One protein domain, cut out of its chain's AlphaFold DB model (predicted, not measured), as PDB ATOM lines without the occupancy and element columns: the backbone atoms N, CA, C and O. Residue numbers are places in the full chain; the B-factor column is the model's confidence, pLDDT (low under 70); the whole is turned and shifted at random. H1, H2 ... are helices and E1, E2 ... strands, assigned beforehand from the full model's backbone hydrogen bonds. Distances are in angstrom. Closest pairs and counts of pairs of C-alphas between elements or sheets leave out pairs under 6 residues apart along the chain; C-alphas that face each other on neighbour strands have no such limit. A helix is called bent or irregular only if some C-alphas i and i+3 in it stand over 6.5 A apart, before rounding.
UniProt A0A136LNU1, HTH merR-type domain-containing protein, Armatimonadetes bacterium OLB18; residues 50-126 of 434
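Overview. This is residues 50 to 126 of the 434 residues of the protein "HTH merR-type domain-containing protein" of Armatimonadetes bacterium OLB18 (UniProt A0A136LNU1). A small antiparallel sheet, the meander E1 E2 E3 with each strand the neighbour of the one before, is crossed on one face by the long, kinked helix H2, while the short H1 grazes its other end. The printed part has 77 residues, with H1 E1 E2 E3 H2 in chain order, mixed in class. It is only just loose, close to compact, with radius of gyration of the C-alphas 13.8 A and spans of 35 by 27 by 22 A.

Along the chain. H1, residues 55 to 63, begins at C-alpha 55 (315.838, 362.118, 183.461). E1 is residues 78 to 83, 15.3 A; E2 92 to 97, 16.6 A; E3 104 to 106. H2, residues 108 to 125, 24.8 A, ends at C-alpha 125 (300.099, 357.360, 159.354); it is irregular, C-alphas 113 and 116 being 7.1 A apart.

Arrangement. Hairpin E1 and E2 has N 81 and O 94 within hydrogen-bond range, 2.9 A; hairpin E2 and E3 has N 106 and O 93, 2.8 A. H2 is on the sheet, over E1 and E2, in two layers, helix on one face; its closest C-alphas to E2 are Ala 111 and Val 93, 5.5 A. Every O i to N i+4 pair is within range in H1, 12 of 14 in H2.

Size, cuts and confidence. The printed part has no cut. The H1 to E1 link is long. pLDDT is under 70 at residues 50 to 76, 99 and 125 to 126.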
ATOM      1  N   VAL A  50     307.366 363.967 184.116       50.25
ATOM      2  CA  VAL A  50     307.570 363.349 185.434       50.25
ATOM      3  C   VAL A  50     308.395 362.056 185.331       50.25
ATOM      4  O   VAL A  50     308.067 361.185 184.516       50.25
ATOM      5  N   GLY A  51     309.439 361.936 186.170       48.03
ATOM      6  CA  GLY A  51     310.254 360.728 186.407       48.03
ATOM      7  C   GLY A  51     311.765 361.005 186.501       48.03
ATOM      8  O   GLY A  51     312.422 361.020 185.477       48.03
ATOM      9  N   GLU A  52     312.337 361.209 187.696       46.62
ATOM     10  CA  GLU A  52     313.635 361.911 187.854       46.62
ATOM     11  C   GLU A  52     314.927 361.068 187.789       46.62
ATOM     12  O   GLU A  52     315.984 361.612 187.482       46.62
ATOM     13  N   SER A  53     314.905 359.754 188.013       43.88
ATOM     14  CA  SER A  53     316.160 358.989 188.175       43.88
ATOM     15  C   SER A  53     316.915 358.713 186.865       43.88
ATOM     16  O   SER A  53     318.139 358.618 186.872       43.88
ATOM     17  N   LYS A  54     316.214 358.636 185.726       50.91
ATOM     18  CA  LYS A  54     316.820 358.526 184.381       50.91
ATOM     19  C   LYS A  54     316.813 359.847 183.605       50.91
ATOM     20  O   LYS A  54     317.458 359.966 182.572       50.91
ATOM     21  N   TYR A  55     316.093 360.840 184.118       56.72
ATOM     22  CA  TYR A  55     315.838 362.118 183.461       56.72
ATOM     23  C   TYR A  55     317.104 362.942 183.271       56.72
ATOM     24  O   TYR A  55     317.361 363.390 182.161       56.72
ATOM     25  N   LEU A  56     317.912 363.105 184.324       49.53
ATOM     26  CA  LEU A  56     319.117 363.934 184.254       49.53
ATOM     27  C   LEU A  56     320.199 363.298 183.382       49.53
ATOM     28  O   LEU A  56     320.734 363.993 182.533       49.53
ATOM     29  N   ALA A  57     320.445 361.990 183.503       55.59
ATOM     30  CA  ALA A  57     321.442 361.293 182.685       55.59
ATOM     31  C   ALA A  57     321.071 361.286 181.189       55.59
ATOM     32  O   ALA A  57     321.908 361.552 180.331       55.59
ATOM     33  N   GLU A  58     319.801 361.038 180.853       58.28
ATOM     34  CA  GLU A  58     319.339 361.027 179.456       58.28
ATOM     35  C   GLU A  58     319.228 362.451 178.882       58.28
ATOM     36  O   GLU A  58     319.501 362.670 177.700       58.28
ATOM     37  N   ILE A  59     318.886 363.451 179.707       56.44
ATOM     38  CA  ILE A  59     318.970 364.863 179.314       56.44
ATOM     39  C   ILE A  59     320.414 365.299 179.157       56.44
ATOM     40  O   ILE A  59     320.675 366.071 178.252       56.44
ATOM     41  N   GLU A  60     321.345 364.821 179.973       52.38
ATOM     42  CA  GLU A  60     322.766 365.131 179.855       52.38
ATOM     43  C   GLU A  60     323.326 364.564 178.545       52.38
ATOM     44  O   GLU A  60     323.914 365.309 177.760       52.38
ATOM     45  N   VAL A  61     323.003 363.311 178.206       59.47
ATOM     46  CA  VAL A  61     323.301 362.713 176.890       59.47
ATOM     47  C   VAL A  61     322.667 363.520 175.747       59.47
ATOM     48  O   VAL A  61     323.322 363.803 174.739       59.47
ATOM     49  N   ALA A  62     321.409 363.950 175.896       56.69
ATOM     50  CA  ALA A  62     320.744 364.800 174.909       56.69
ATOM     51  C   ALA A  62     321.324 366.231 174.860       56.69
ATOM     52  O   ALA A  62     321.309 366.868 173.803       56.69
ATOM     53  N   ALA A  63     321.853 366.735 175.977       55.59
ATOM     54  CA  ALA A  63     322.393 368.076 176.163       55.59
ATOM     55  C   ALA A  63     323.795 368.218 175.576       55.59
ATOM     56  O   ALA A  63     324.087 369.262 174.998       55.59
ATOM     57  N   VAL A  64     324.610 367.155 175.615       56.19
ATOM     58  CA  VAL A  64     325.914 367.076 174.927       56.19
ATOM     59  C   VAL A  64     325.780 367.405 173.430       56.19
ATOM     60  O   VAL A  64     326.717 367.908 172.816       56.19
ATOM     61  N   ARG A  65     324.596 367.187 172.836       53.97
ATOM     62  CA  ARG A  65     324.284 367.521 171.433       53.97
ATOM     63  C   ARG A  65     323.237 368.630 171.267       53.97
ATOM     64  O   ARG A  65     322.862 368.956 170.137       53.97
ATOM     65  N   ALA A  66     322.752 369.216 172.359       60.06
ATOM     66  CA  ALA A  66     321.784 370.305 172.330       60.06
ATOM     67  C   ALA A  66     322.475 371.625 171.976       60.06
ATOM     68  O   ALA A  66     323.532 371.966 172.504       60.06
ATOM     69  N   LYS A  67     321.848 372.428 171.113       56.91
ATOM     70  CA  LYS A  67     322.324 373.793 170.864       56.91
ATOM     71  C   LYS A  67     321.815 374.694 171.985       56.91
ATOM     72  O   LYS A  67     320.607 374.727 172.248       56.91
ATOM     73  N   ARG A  68     322.714 375.448 172.624       54.94
ATOM     74  CA  ARG A  68     322.310 376.578 173.472       54.94
ATOM     75  C   ARG A  68     321.585 377.597 172.596       54.94
ATOM     76  O   ARG A  68     322.045 377.921 171.503       54.94
ATOM     77  N   ASN A  69     320.424 378.061 173.039       59.53
ATOM     78  CA  ASN A  69     319.765 379.186 172.387       59.53
ATOM     79  C   ASN A  69     320.418 380.514 172.811       59.53
ATOM     80  O   ASN A  69     321.239 380.552 173.725       59.53
ATOM     81  N   ALA A  70     320.003 381.614 172.180       42.69
ATOM     82  CA  ALA A  70     320.504 382.962 172.471       42.69
ATOM     83  C   ALA A  70     320.280 383.439 173.925       42.69
ATOM     84  O   ALA A  70     320.799 384.477 174.306       42.69
ATOM     85  N   ARG A  71     319.508 382.703 174.737       58.19
ATOM     86  CA  ARG A  71     319.219 383.010 176.146       58.19
ATOM     87  C   ARG A  71     319.844 381.998 177.119       58.19
ATOM     88  O   ARG A  71     319.444 381.941 178.271       58.19
ATOM     89  N   GLY A  72     320.776 381.162 176.656       60.16
ATOM     90  CA  GLY A  72     321.505 380.213 177.504       60.16
ATOM     91  C   GLY A  72     320.793 378.885 177.793       60.16
ATOM     92  O   GLY A  72     321.387 378.019 178.428       60.16
ATOM     93  N   TYR A  73     319.575 378.660 177.289       55.03
ATOM     94  CA  TYR A  73     318.851 377.402 177.520       55.03
ATOM     95  C   TYR A  73     319.258 376.311 176.531       55.03
ATOM     96  O   TYR A  73     319.427 376.563 175.331       55.03
ATOM     97  N   LEU A  74     319.331 375.076 177.023       55.78
ATOM     98  CA  LEU A  74     319.549 373.887 176.205       55.78
ATOM     99  C   LEU A  74     318.274 373.545 175.425       55.78
ATOM    100  O   LEU A  74     317.201 373.364 175.998       55.78
ATOM    101  N   ARG A  75     318.388 373.452 174.096       62.66
ATOM    102  CA  ARG A  75     317.318 372.956 173.224       62.66
ATOM    103  C   ARG A  75     317.670 371.577 172.694       62.66
ATOM    104  O   ARG A  75     318.595 371.443 171.894       62.66
ATOM    105  N   PHE A  76     316.867 370.584 173.055       64.62
ATOM    106  CA  PHE A  76     316.919 369.253 172.459       64.62
ATOM    107  C   PHE A  76     315.600 368.917 171.756       64.62
ATOM    108  O   PHE A  76     314.566 369.554 171.968       64.62
ATOM    109  N   ARG A  77     315.654 367.933 170.856       72.31
ATOM    110  CA  ARG A  77     314.482 367.402 170.155       72.31
ATOM    111  C   ARG A  77     314.036 366.119 170.845       72.31
ATOM    112  O   ARG A  77     314.877 365.291 171.188       72.31
ATOM    113  N   ALA A  78     312.726 365.955 170.995       78.06
ATOM    114  CA  ALA A  78     312.128 364.744 171.535       78.06
ATOM    115  C   ALA A  78     310.919 364.304 170.700       78.06
ATOM    116  O   ALA A  78     310.109 365.127 170.270       78.06
ATOM    117  N   ALA A  79     310.802 362.998 170.487       81.25
ATOM    118  CA  ALA A  79     309.584 362.337 170.068       81.25
ATOM    119  C   ALA A  79     308.615 362.237 171.254       81.25
ATOM    120  O   ALA A  79     309.005 361.983 172.393       81.25
ATOM    121  N   ILE A  80     307.331 362.434 170.970       84.81
ATOM    122  CA  ILE A  80     306.249 362.306 171.945       84.81
ATOM    123  C   ILE A  80     305.418 361.097 171.531       84.81
ATOM    124  O   ILE A  80     304.888 361.070 170.421       84.81
ATOM    125  N   VAL A  81     305.320 360.101 172.408       86.38
ATOM    126  CA  VAL A  81     304.760 358.781 172.091       86.38
ATOM    127  C   VAL A  81     303.595 358.477 173.027       86.38
ATOM    128  O   VAL A  81     303.711 358.639 174.236       86.38
ATOM    129  N   LEU A  82     302.462 358.043 172.474       88.00
ATOM    130  CA  LEU A  82     301.330 357.540 173.258       88.00
ATOM    131  C   LEU A  82     301.582 356.071 173.631       88.00
ATOM    132  O   LEU A  82     301.889 355.267 172.753       88.00
ATOM    133  N   GLU A  83     301.399 355.712 174.900       88.12
ATOM    134  CA  GLU A  83     301.581 354.346 175.406       88.12
ATOM    135  C   GLU A  83     300.253 353.746 175.885       88.12
ATOM    136  O   GLU A  83     299.978 353.710 177.084       88.12
ATOM    137  N   PRO A  84     299.407 353.240 174.970       84.12
ATOM    138  CA  PRO A  84     298.104 352.691 175.342       84.12
ATOM    139  C   PRO A  84     298.196 351.414 176.187       84.12
ATOM    140  O   PRO A  84     297.261 351.093 176.909       84.12
ATOM    141  N   LYS A  85     299.331 350.707 176.116       83.69
ATOM    142  CA  LYS A  85     299.632 349.506 176.909       83.69
ATOM    143  C   LYS A  85     300.327 349.816 178.241       83.69
ATOM    144  O   LYS A  85     300.818 348.905 178.901       83.69
ATOM    145  N   ASN A  86     300.443 351.085 178.625       83.06
ATOM    146  CA  ASN A  86     301.063 351.438 179.892       83.06
ATOM    147  C   ASN A  86     300.205 350.904 181.051       83.06
ATOM    148  O   ASN A  86     299.042 351.286 181.181       83.06
ATOM    149  N   ARG A  87     300.796 350.046 181.897       73.00
ATOM    150  CA  ARG A  87     300.110 349.359 183.012       73.00
ATOM    151  C   ARG A  87     299.423 350.296 184.009       73.00
ATOM    152  O   ARG A  87     298.587 349.854 184.782       73.00
ATOM    153  N   PHE A  88     299.800 351.571 184.009       72.69
ATOM    154  CA  PHE A  88     299.323 352.554 184.966       72.69
ATOM    155  C   PHE A  88     298.270 353.507 184.398       72.69
ATOM    156  O   PHE A  88     297.413 353.986 185.139       72.69
ATOM    157  N   HIS A  89     298.333 353.827 183.100       76.19
ATOM    158  CA  HIS A  89     297.339 354.691 182.469       76.19
ATOM    159  C   HIS A  89     297.301 354.505 180.941       76.19
ATOM    160  O   HIS A  89     298.281 354.826 180.266       76.19
ATOM    161  N   PRO A  90     296.152 354.135 180.345       83.56
ATOM    162  CA  PRO A  90     296.041 353.848 178.907       83.56
ATOM    163  C   PRO A  90     296.167 355.088 178.004       83.56
ATOM    164  O   PRO A  90     296.122 354.995 176.781       83.56
ATOM    165  N   ASN A  91     296.296 356.282 178.589       85.44
ATOM    166  CA  ASN A  91     296.560 357.523 177.858       85.44
ATOM    167  C   ASN A  91     297.888 358.169 178.266       85.44
ATOM    168  O   ASN A  91     298.037 359.382 178.131       85.44
ATOM    169  N   ALA A  92     298.815 357.401 178.842       85.69
ATOM    170  CA  ALA A  92     300.143 357.905 179.155       85.69
ATOM    171  C   ALA A  92     300.838 358.388 177.874       85.69
ATOM    172  O   ALA A  92     300.799 357.726 176.836       85.69
ATOM    173  N   VAL A  93     301.468 359.559 177.950       85.81
ATOM    174  CA  VAL A  93     302.254 360.127 176.855       85.81
ATOM    175  C   VAL A  93     303.686 360.250 177.348       85.81
ATOM    176  O   VAL A  93     303.931 360.943 178.328       85.81
ATOM    177  N   ALA A  94     304.618 359.570 176.698       85.50
ATOM    178  CA  ALA A  94     306.031 359.566 177.041       85.50
ATOM    179  C   ALA A  94     306.831 360.509 176.132       85.50
ATOM    180  O   ALA A  94     306.498 360.698 174.958       85.50
ATOM    181  N   ALA A  95     307.899 361.091 176.674       83.75
ATOM    182  CA  ALA A  95     308.885 361.861 175.924       83.75
ATOM    183  C   ALA A  95     310.167 361.038 175.728       83.75
ATOM    184  O   ALA A  95     310.750 360.540 176.693       83.75
ATOM    185  N   TYR A  96     310.608 360.935 174.477       81.38
ATOM    186  CA  TYR A  96     311.833 360.258 174.066       81.38
ATOM    187  C   TYR A  96     312.737 361.258 173.343       81.38
ATOM    188  O   TYR A  96     312.347 361.747 172.285       81.38
ATOM    189  N   PRO A  97     313.920 361.604 173.859       76.62
ATOM    190  CA  PRO A  97     314.884 362.407 173.126       76.62
ATOM    191  C   PRO A  97     315.306 361.664 171.850       76.62
ATOM    192  O   PRO A  97     315.189 360.446 171.753       76.62
ATOM    193  N   VAL A  98     315.780 362.399 170.840       72.56
ATOM    194  CA  VAL A  98     316.243 361.794 169.570       72.56
ATOM    195  C   VAL A  98     317.403 360.812 169.792       72.56
ATOM    196  O   VAL A  98     317.565 359.869 169.024       72.56
ATOM    197  N   VAL A  99     318.194 361.030 170.842       67.38
ATOM    198  CA  VAL A  99     319.278 360.152 171.286       67.38
ATOM    199  C   VAL A  99     319.050 359.884 172.770       67.38
ATOM    200  O   VAL A  99     318.993 360.844 173.535       67.38
ATOM    201  N   GLY A 100     318.893 358.616 173.150       71.75
ATOM    202  CA  GLY A 100     318.669 358.198 174.538       71.75
ATOM    203  C   GLY A 100     317.378 357.405 174.762       71.75
ATOM    204  O   GLY A 100     316.605 357.129 173.841       71.75
ATOM    205  N   GLY A 101     317.173 357.004 176.012       77.12
ATOM    206  CA  GLY A 101     315.990 356.307 176.498       77.12
ATOM    207  C   GLY A 101     314.825 357.239 176.839       77.12
ATOM    208  O   GLY A 101     314.877 358.455 176.686       77.12
ATOM    209  N   LYS A 102     313.725 356.656 177.324       80.56
ATOM    210  CA  LYS A 102     312.546 357.400 177.792       80.56
ATOM    211  C   LYS A 102     312.939 358.372 178.912       80.56
ATOM    212  O   LYS A 102     313.434 357.930 179.945       80.56
ATOM    213  N   VAL A 103     312.657 359.661 178.726       73.56
ATOM    214  CA  VAL A 103     313.002 360.720 179.693       73.56
ATOM    215  C   VAL A 103     311.917 360.897 180.754       73.56
ATOM    216  O   VAL A 103     312.224 361.245 181.885       73.56
ATOM    217  N   GLY A 104     310.651 360.625 180.430       80.06
ATOM    218  CA  GLY A 104     309.556 360.688 181.401       80.06
ATOM    219  C   GLY A 104     308.176 360.716 180.752       80.06
ATOM    220  O   GLY A 104     308.048 360.550 179.535       80.06
ATOM    221  N   TYR A 105     307.144 360.940 181.567       83.38
ATOM    222  CA  TYR A 105     305.748 361.022 181.123       83.38
ATOM    223  C   TYR A 105     305.170 362.416 181.279       83.38
ATOM    224  O   TYR A 105     305.484 363.107 182.239       83.38
ATOM    225  N   PHE A 106     304.268 362.795 180.379       79.00
ATOM    226  CA  PHE A 106     303.494 364.014 180.529       79.00
ATOM    227  C   PHE A 106     302.543 363.936 181.738       79.00
ATOM    228  O   PHE A 106     302.038 362.854 182.052       79.00
ATOM    229  N   THR A 107     302.228 365.075 182.367       77.50
ATOM    230  CA  THR A 107     301.138 365.167 183.359       77.50
ATOM    231  C   THR A 107     299.827 364.666 182.758       77.50
ATOM    232  O   THR A 107     299.624 364.697 181.542       77.50
ATOM    233  N   ARG A 108     298.889 364.222 183.605       74.19
ATOM    234  CA  ARG A 108     297.579 363.731 183.140       74.19
ATOM    235  C   ARG A 108     296.838 364.776 182.310       74.19
ATOM    236  O   ARG A 108     296.243 364.426 181.292       74.19
ATOM    237  N   GLU A 109     296.879 366.036 182.727       76.75
ATOM    238  CA  GLU A 109     296.216 367.131 182.023       76.75
ATOM    239  C   GLU A 109     296.842 367.368 180.643       76.75
ATOM    240  O   GLU A 109     296.126 367.414 179.642       76.75
ATOM    241  N   ASP A 110     298.173 367.411 180.542       79.50
ATOM    242  CA  ASP A 110     298.837 367.608 179.252       79.50
ATOM    243  C   ASP A 110     298.748 366.402 178.337       79.50
ATOM    244  O   ASP A 110     298.558 366.554 177.126       79.50
ATOM    245  N   ALA A 111     298.838 365.202 178.904       83.75
ATOM    246  CA  ALA A 111     298.581 363.970 178.188       83.75
ATOM    247  C   ALA A 111     297.163 364.000 177.602       83.75
ATOM    248  O   ALA A 111     297.013 363.800 176.399       83.75
ATOM    249  N   ARG A 112     296.134 364.360 178.392       84.56
ATOM    250  CA  ARG A 112     294.743 364.525 177.922       84.56
ATOM    251  C   ARG A 112     294.629 365.569 176.812       84.56
ATOM    252  O   ARG A 112     294.085 365.247 175.754       84.56
ATOM    253  N   ARG A 113     295.199 366.769 177.000       82.88
ATOM    254  CA  ARG A 113     295.210 367.849 175.991       82.88
ATOM    255  C   ARG A 113     295.808 367.393 174.658       82.88
ATOM    256  O   ARG A 113     295.347 367.798 173.592       82.88
ATOM    257  N   ARG A 114     296.835 366.540 174.700       82.69
ATOM    258  CA  ARG A 114     297.585 366.093 173.513       82.69
ATOM    259  C   ARG A 114     297.055 364.794 172.902       82.69
ATOM    260  O   ARG A 114     297.283 364.554 171.715       82.69
ATOM    261  N   ASN A 115     296.319 363.985 173.660       81.75
ATOM    262  CA  ASN A 115     295.887 362.639 173.273       81.75
ATOM    263  C   ASN A 115     295.057 362.626 171.981       81.75
ATOM    264  O   ASN A 115     295.338 361.852 171.071       81.75
ATOM    265  N   SER A 116     294.083 363.533 171.841       82.75
ATOM    266  CA  SER A 116     293.218 363.591 170.650       82.75
ATOM    267  C   SER A 116     294.000 363.902 169.368       82.75
ATOM    268  O   SER A 116     293.674 363.411 168.286       82.75
ATOM    269  N   ARG A 117     295.061 364.710 169.464       83.81
ATOM    270  CA  ARG A 117     295.955 365.010 168.339       83.81
ATOM    271  C   ARG A 117     296.882 363.833 168.048       83.81
ATOM    272  O   ARG A 117     297.020 363.465 166.886       83.81
ATOM    273  N   LEU A 118     297.471 363.226 169.078       84.94
ATOM    274  CA  LEU A 118     298.363 362.071 168.931       84.94
ATOM    275  C   LEU A 118     297.634 360.858 168.339       84.94
ATOM    276  O   LEU A 118     298.143 360.255 167.400       84.94
ATOM    277  N   ARG A 119     296.410 360.559 168.792       84.19
ATOM    278  CA  ARG A 119     295.566 359.492 168.228       84.19
ATOM    279  C   ARG A 119     295.205 359.746 166.766       84.19
ATOM    280  O   ARG A 119     295.331 358.841 165.948       84.19
ATOM    281  N   ARG A 120     294.830 360.981 166.408       80.69
ATOM    282  CA  ARG A 120     294.567 361.357 165.005       80.69
ATOM    283  C   ARG A 120     295.805 361.197 164.124       80.69
ATOM    284  O   ARG A 120     295.693 360.733 162.994       80.69
ATOM    285  N   LEU A 121     296.981 361.565 164.629       77.62
ATOM    286  CA  LEU A 121     298.244 361.396 163.908       77.62
ATOM    287  C   LEU A 121     298.632 359.919 163.757       77.62
ATOM    288  O   LEU A 121     299.063 359.528 162.673       77.62
ATOM    289  N   ALA A 122     298.434 359.107 164.797       76.19
ATOM    290  CA  ALA A 122     298.667 357.664 164.753       76.19
ATOM    291  C   ALA A 122     297.749 356.976 163.726       76.19
ATOM    292  O   ALA A 122     298.231 356.221 162.883       76.19
ATOM    293  N   ALA A 123     296.457 357.326 163.722       78.19
ATOM    294  CA  ALA A 123     295.476 356.804 162.771       78.19
ATOM    295  C   ALA A 123     295.804 357.177 161.314       78.19
ATOM    296  O   ALA A 123     295.679 356.349 160.418       78.19
ATOM    297  N   ARG A 124     296.276 358.408 161.065       74.31
ATOM    298  CA  ARG A 124     296.588 358.898 159.709       74.31
ATOM    299  C   ARG A 124     297.832 358.278 159.079       74.31
ATOM    300  O   ARG A 124     297.936 358.275 157.860       74.31
ATOM    301  N   ARG A 125     298.799 357.817 159.876       59.28
ATOM    302  CA  ARG A 125     300.099 357.360 159.354       59.28
ATOM    303  C   ARG A 125     300.291 355.839 159.342       59.28
ATOM    304  O   ARG A 125     301.383 355.412 158.991       59.28
ATOM    305  N   LYS A 126     299.294 355.026 159.728       49.25
ATOM    306  CA  LYS A 126     299.483 353.580 160.004       49.25
ATOM    307  C   LYS A 126     300.722 353.320 160.893       49.25
ATOM    308  O   LYS A 126     301.419 352.327 160.736       49.25
TER     309      LYS A 126